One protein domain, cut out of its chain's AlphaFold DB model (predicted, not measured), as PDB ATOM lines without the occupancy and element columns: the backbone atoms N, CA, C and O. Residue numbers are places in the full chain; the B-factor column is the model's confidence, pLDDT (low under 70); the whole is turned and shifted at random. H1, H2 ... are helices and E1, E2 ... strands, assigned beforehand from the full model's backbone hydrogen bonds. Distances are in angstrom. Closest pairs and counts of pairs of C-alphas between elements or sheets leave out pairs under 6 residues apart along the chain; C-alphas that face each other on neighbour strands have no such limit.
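AT A GLANCE: This is residues 32 to 76 of the 407 residues of an uncharacterized protein of Triticum turgidum subsp. durum (UniProt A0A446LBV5). Two short helices, H1 and H2, make a small slanted pair: H1 starts beside H2, slants away from it, and the loop of residues 53 to 57 folds back to where H2 begins. An opening stretch, residues 32 to 42, leads into H1 from one side of the longest axis, and toward the opposite side residues 69 to 76 follow H2 as a tail with a short strand, E1, which lies apart from both helices. The printed part has 45 residues, with two named helices and one named strand in the order H1, H2, E1; its class is mostly helix, and no two strands pair. The whole is compact, with a radius of gyration of the C-alphas of 10.7 A and spans of 31 by 22 by 13 A.

HOW THE PARTS SIT: Residues 32 to 42 hold no named element and come before H1, residues 43 to 52. A tight link of 5 residues joins H1 to H2, residues 58 to 68. H1 and H2 touch, with 4 pairs of C-alphas within 8 A. Their closest C-alphas are those of Tyr 45 and Ala 61, 6.1 A apart. The two helices run opposite ways at a steep tilt of 53 degrees, with their centres 12.3 A apart. In H1 and H2 every pair of O i and N i+4 is within hydrogen-bond range. A second tight link, also of 5 residues, joins H2 to E1, residues 74 to 76. E1 pairs with no named strand. H1 and E1 are apart, and H2 and E1 are apart too.

IN THESE COORDINATES: The first printed C-alpha, that of Asp 32, is at (33.593, -37.809, -30.651). H1 begins at Ala 43, with its C-alpha at (29.069, -51.700, -39.974), and ends at Ser 52; it measures 14.2 A from first to last C-alpha. H2 runs from Ala 58, C-alpha at (27.827, -40.349, -38.511), to Asp 68, and measures 15.2 A. With 11 residues it is the longest helix. E1 runs from Met 74 to Ser 76, 6.2 A from first to last C-alpha, and its last C-alpha is at (30.143, -59.614, -50.663).

THE WHOLE: The two C-alphas farthest apart are those of Asp 32 and Pro 72, at 30.8 A. The first and last printed C-alphas, those of Asp 32 and Ser 76, are 29.8 A apart. The printed part has no cut, and neither of its two links between named elements is long. The mean pLDDT of the printed part is 79.3. The model's confidence is low, under 70, at residues 32 to 35 and residues 71 to 76; E1 has a mean pLDDT of 53, while H1 has 85 and H2 has 86.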
ATOM      1  N   ASP A  32      34.410 -37.895 -31.861       66.56
ATOM      2  CA  ASP A  32      33.593 -37.809 -30.651       66.56
ATOM      3  C   ASP A  32      32.336 -38.672 -30.826       66.56
ATOM      4  O   ASP A  32      31.292 -38.231 -31.309       66.56
ATOM      5  N   LEU A  33      32.464 -39.946 -30.456       69.12
ATOM      6  CA  LEU A  33      31.396 -40.940 -30.536       69.12
ATOM      7  C   LEU A  33      30.328 -40.751 -29.447       69.12
ATOM      8  O   LEU A  33      29.339 -41.479 -29.449       69.12
ATOM      9  N   SER A  34      30.481 -39.786 -28.527       69.81
ATOM     10  CA  SER A  34      29.527 -39.568 -27.425       69.81
ATOM     11  C   SER A  34      28.123 -39.174 -27.897       69.81
ATOM     12  O   SER A  34      27.149 -39.382 -27.174       69.81
ATOM     13  N   ARG A  35      28.009 -38.633 -29.117       69.06
ATOM     14  CA  ARG A  35      26.745 -38.196 -29.735       69.06
ATOM     15  C   ARG A  35      26.214 -39.145 -30.812       69.06
ATOM     16  O   ARG A  35      25.186 -38.845 -31.412       69.06
ATOM     17  N   VAL A  36      26.902 -40.256 -31.082       78.56
ATOM     18  CA  VAL A  36      26.547 -41.192 -32.157       78.56
ATOM     19  C   VAL A  36      25.833 -42.407 -31.575       78.56
ATOM     20  O   VAL A  36      26.378 -43.105 -30.720       78.56
ATOM     21  N   ASP A  37      24.630 -42.698 -32.069       83.69
ATOM     22  CA  ASP A  37      23.937 -43.944 -31.740       83.69
ATOM     23  C   ASP A  37      24.558 -45.117 -32.512       83.69
ATOM     24  O   ASP A  37      24.191 -45.410 -33.650       83.69
ATOM     25  N   LEU A  38      25.517 -45.796 -31.880       84.00
ATOM     26  CA  LEU A  38      26.221 -46.948 -32.451       84.00
ATOM     27  C   LEU A  38      25.298 -48.141 -32.766       84.00
ATOM     28  O   LEU A  38      25.690 -49.021 -33.539       84.00
ATOM     29  N   ASP A  39      24.086 -48.194 -32.202       84.00
ATOM     30  CA  ASP A  39      23.110 -49.234 -32.547       84.00
ATOM     31  C   ASP A  39      22.473 -48.982 -33.929       84.00
ATOM     32  O   ASP A  39      22.028 -49.932 -34.581       84.00
ATOM     33  N   ALA A  40      22.503 -47.732 -34.405       87.56
ATOM     34  CA  ALA A  40      21.969 -47.276 -35.686       87.56
ATOM     35  C   ALA A  40      23.069 -46.871 -36.689       87.56
ATOM     36  O   ALA A  40      22.866 -45.986 -37.517       87.56
ATOM     37  N   VAL A  41      24.245 -47.502 -36.618       87.56
ATOM     38  CA  VAL A  41      25.392 -47.270 -37.519       87.56
ATOM     39  C   VAL A  41      25.626 -48.482 -38.423       87.56
ATOM     40  O   VAL A  41      25.639 -49.623 -37.942       87.56
ATOM     41  N   SER A  42      25.829 -48.250 -39.729       87.31
ATOM     42  CA  SER A  42      26.187 -49.303 -40.693       87.31
ATOM     43  C   SER A  42      27.616 -49.779 -40.434       87.31
ATOM     44  O   SER A  42      28.553 -48.981 -40.378       87.31
ATOM     45  N   ALA A  43      27.770 -51.091 -40.238       86.31
ATOM     46  CA  ALA A  43      29.069 -51.700 -39.974       86.31
ATOM     47  C   ALA A  43      29.943 -51.708 -41.232       86.31
ATOM     48  O   ALA A  43      31.134 -51.432 -41.136       86.31
ATOM     49  N   ASP A  44      29.340 -51.940 -42.399       84.88
ATOM     50  CA  ASP A  44      30.050 -51.973 -43.678       84.88
ATOM     51  C   ASP A  44      30.625 -50.596 -44.014       84.88
ATOM     52  O   ASP A  44      31.805 -50.475 -44.322       84.88
ATOM     53  N   TYR A  45      29.849 -49.527 -43.806       86.62
ATOM     54  CA  TYR A  45      30.353 -48.163 -43.973       86.62
ATOM     55  C   TYR A  45      31.491 -47.821 -43.002       86.62
ATOM     56  O   TYR A  45      32.461 -47.169 -43.389       86.62
ATOM     57  N   ALA A  46      31.399 -48.264 -41.743       85.56
ATOM     58  CA  ALA A  46      32.476 -48.072 -40.775       85.56
ATOM     59  C   ALA A  46      33.758 -48.807 -41.208       85.56
ATOM     60  O   ALA A  46      34.842 -48.230 -41.133       85.56
ATOM     61  N   LEU A  47      33.638 -50.042 -41.704       85.56
ATOM     62  CA  LEU A  47      34.762 -50.822 -42.230       85.56
ATOM     63  C   LEU A  47      35.360 -50.192 -43.494       85.56
ATOM     64  O   LEU A  47      36.581 -50.114 -43.600       85.56
ATOM     65  N   ASP A  48      34.532 -49.676 -44.401       84.88
ATOM     66  CA  ASP A  48      34.983 -48.955 -45.595       84.88
ATOM     67  C   ASP A  48      35.757 -47.684 -45.229       84.88
ATOM     68  O   ASP A  48      36.798 -47.400 -45.825       84.88
ATOM     69  N   CYS A  49      35.295 -46.926 -44.227       83.81
ATOM     70  CA  CYS A  49      36.014 -45.752 -43.721       83.81
ATOM     71  C   CYS A  49      37.380 -46.146 -43.145       83.81
ATOM     72  O   CYS A  49      38.382 -45.502 -43.446       83.81
ATOM     73  N   VAL A  50      37.437 -47.240 -42.375       82.62
ATOM     74  CA  VAL A  50      38.691 -47.777 -41.824       82.62
ATOM     75  C   VAL A  50      39.639 -48.210 -42.948       82.62
ATOM     76  O   VAL A  50      40.815 -47.855 -42.926       82.62
ATOM     77  N   ALA A  51      39.138 -48.943 -43.945       83.44
ATOM     78  CA  ALA A  51      39.934 -49.470 -45.052       83.44
ATOM     79  C   ALA A  51      40.453 -48.370 -45.992       83.44
ATOM     80  O   ALA A  51      41.577 -48.454 -46.483       83.44
ATOM     81  N   SER A  52      39.645 -47.335 -46.238       82.19
ATOM     82  CA  SER A  52      40.003 -46.199 -47.098       82.19
ATOM     83  C   SER A  52      40.755 -45.080 -46.368       82.19
ATOM     84  O   SER A  52      41.284 -44.180 -47.019       82.19
ATOM     85  N   GLY A  53      40.801 -45.111 -45.031       78.31
ATOM     86  CA  GLY A  53      41.327 -44.020 -44.205       78.31
ATOM     87  C   GLY A  53      40.486 -42.738 -44.271       78.31
ATOM     88  O   GLY A  53      40.979 -41.665 -43.920       78.31
ATOM     89  N   ALA A  54      39.244 -42.825 -44.755       78.25
ATOM     90  CA  ALA A  54      38.333 -41.695 -44.872       78.25
ATOM     91  C   ALA A  54      37.771 -41.273 -43.505       78.25
ATOM     92  O   ALA A  54      37.636 -42.080 -42.583       78.25
ATOM     93  N   GLN A  55      37.403 -39.994 -43.380       82.38
ATOM     94  CA  GLN A  55      36.751 -39.492 -42.174       82.38
ATOM     95  C   GLN A  55      35.354 -40.107 -42.032       82.38
ATOM     96  O   GLN A  55      34.541 -40.038 -42.951       82.38
ATOM     97  N   PHE A  56      35.070 -40.661 -40.855       85.00
ATOM     98  CA  PHE A  56      33.757 -41.211 -40.536       85.00
ATOM     99  C   PHE A  56      32.701 -40.101 -40.413       85.00
ATOM    100  O   PHE A  56      32.830 -39.206 -39.573       85.00
ATOM    101  N   ASP A  57      31.638 -40.190 -41.215       85.62
ATOM    102  CA  ASP A  57      30.448 -39.340 -41.116       85.62
ATOM    103  C   ASP A  57      29.291 -40.115 -40.470       85.62
ATOM    104  O   ASP A  57      28.734 -41.048 -41.052       85.62
ATOM    105  N   ALA A  58      28.906 -39.709 -39.259       84.19
ATOM    106  CA  ALA A  58      27.827 -40.349 -38.511       84.19
ATOM    107  C   ALA A  58      26.463 -40.251 -39.218       84.19
ATOM    108  O   ALA A  58      25.657 -41.174 -39.116       84.19
ATOM    109  N   SER A  59      26.198 -39.161 -39.943       85.62
ATOM    110  CA  SER A  59      24.912 -38.948 -40.613       85.62
ATOM    111  C   SER A  59      24.731 -39.896 -41.802       85.62
ATOM    112  O   SER A  59      23.687 -40.540 -41.937       85.62
ATOM    113  N   GLU A  60      25.782 -40.063 -42.605       87.94
ATOM    114  CA  GLU A  60      25.821 -41.019 -43.712       87.94
ATOM    115  C   GLU A  60      25.835 -42.465 -43.195       87.94
ATOM    116  O   GLU A  60      25.121 -43.318 -43.726       87.94
ATOM    117  N   ALA A  61      26.555 -42.742 -42.102       87.44
ATOM    118  CA  ALA A  61      26.579 -44.060 -41.471       87.44
ATOM    119  C   ALA A  61      25.190 -44.520 -40.999       87.44
ATOM    120  O   ALA A  61      24.827 -45.690 -41.167       87.44
ATOM    121  N   THR A  62      24.409 -43.604 -40.421       88.19
ATOM    122  CA  THR A  62      23.035 -43.875 -39.989       88.19
ATOM    123  C   THR A  62      22.084 -44.001 -41.166       88.19
ATOM    124  O   THR A  62      21.245 -44.901 -41.181       88.19
ATOM    125  N   ARG A  63      22.229 -43.158 -42.192       90.31
ATOM    126  CA  ARG A  63      21.444 -43.293 -43.421       90.31
ATOM    127  C   ARG A  63      21.632 -44.677 -44.046       90.31
ATOM    128  O   ARG A  63      20.641 -45.367 -44.280       90.31
ATOM    129  N   ARG A  64      22.884 -45.108 -44.239       87.50
ATOM    130  CA  ARG A  64      23.195 -46.431 -44.801       87.50
ATOM    131  C   ARG A  64      22.658 -47.561 -43.939       87.50
ATOM    132  O   ARG A  64      22.062 -48.475 -44.478       87.50
ATOM    133  N   TYR A  65      22.732 -47.452 -42.611       87.56
ATOM    134  CA  TYR A  65      22.148 -48.457 -41.717       87.56
ATOM    135  C   TYR A  65      20.660 -48.707 -42.003       87.56
ATOM    136  O   TYR A  65      20.210 -49.852 -42.038       87.56
ATOM    137  N   PHE A  66      19.878 -47.644 -42.206       86.44
ATOM    138  CA  PHE A  66      18.452 -47.773 -42.503       86.44
ATOM    139  C   PHE A  66      18.168 -48.172 -43.954       86.44
ATOM    140  O   PHE A  66      17.172 -48.860 -44.191       86.44
ATOM    141  N   ASP A  67      19.016 -47.772 -44.899       84.94
ATOM    142  CA  ASP A  67      18.914 -48.195 -46.297       84.94
ATOM    143  C   ASP A  67      19.251 -49.691 -46.446       84.94
ATOM    144  O   ASP A  67      18.480 -50.424 -47.064       84.94
ATOM    145  N   ASP A  68      20.298 -50.182 -45.779       77.06
ATOM    146  CA  ASP A  68      20.730 -51.586 -45.786       77.06
ATOM    147  C   ASP A  68      19.649 -52.516 -45.216       77.06
ATOM    148  O   ASP A  68      19.442 -53.617 -45.714       77.06
ATOM    149  N   ARG A  69      18.865 -52.059 -44.226       70.62
ATOM    150  CA  ARG A  69      17.728 -52.827 -43.674       70.62
ATOM    151  C   ARG A  69      16.593 -53.061 -44.669       70.62
ATOM    152  O   ARG A  69      15.739 -53.911 -44.411       70.62
ATOM    153  N   ARG A  70      16.536 -52.305 -45.770       75.69
ATOM    154  CA  ARG A  70      15.542 -52.516 -46.837       75.69
ATOM    155  C   ARG A  70      15.909 -53.694 -47.733       75.69
ATOM    156  O   ARG A  70      15.056 -54.156 -48.488       75.69
ATOM    157  N   TYR A  71      17.145 -54.176 -47.636       66.12
ATOM    158  CA  TYR A  71      17.672 -55.263 -48.439       66.12
ATOM    159  C   TYR A  71      18.043 -56.459 -47.543       66.12
ATOM    160  O   TYR A  71      18.306 -56.297 -46.350       66.12
ATOM    161  N   PRO A  72      18.020 -57.695 -48.073       62.56
ATOM    162  CA  PRO A  72      18.557 -58.849 -47.359       62.56
ATOM    163  C   PRO A  72      20.021 -58.600 -46.980       62.56
ATOM    164  O   PRO A  72      20.734 -57.943 -47.733       62.56
ATOM    165  N   ILE A  73      20.490 -59.144 -45.853       61.56
ATOM    166  CA  ILE A  73      21.911 -59.060 -45.480       61.56
ATOM    167  C   ILE A  73      22.721 -59.751 -46.577       61.56
ATOM    168  O   ILE A  73      22.561 -60.955 -46.784       61.56
ATOM    169  N   MET A  74      23.556 -58.984 -47.281       52.62
ATOM    170  CA  MET A  74      24.405 -59.461 -48.367       52.62
ATOM    171  C   MET A  74      25.855 -59.449 -47.903       52.62
ATOM    172  O   MET A  74      26.399 -58.395 -47.599       52.62
ATOM    173  N   THR A  75      26.502 -60.609 -47.880       55.88
ATOM    174  CA  THR A  75      27.955 -60.685 -47.717       55.88
ATOM    175  C   THR A  75      28.592 -60.707 -49.099       55.88
ATOM    176  O   THR A  75      28.367 -61.636 -49.878       55.88
ATOM    177  N   SER A  76      29.366 -59.675 -49.426       51.47
ATOM    178  CA  SER A  76      30.143 -59.614 -50.663       51.47
ATOM    179  C   SER A  76      31.405 -60.466 -50.520       51.47
ATOM    180  O   SER A  76      32.367 -60.065 -49.867       51.47
TER     181      SER A  76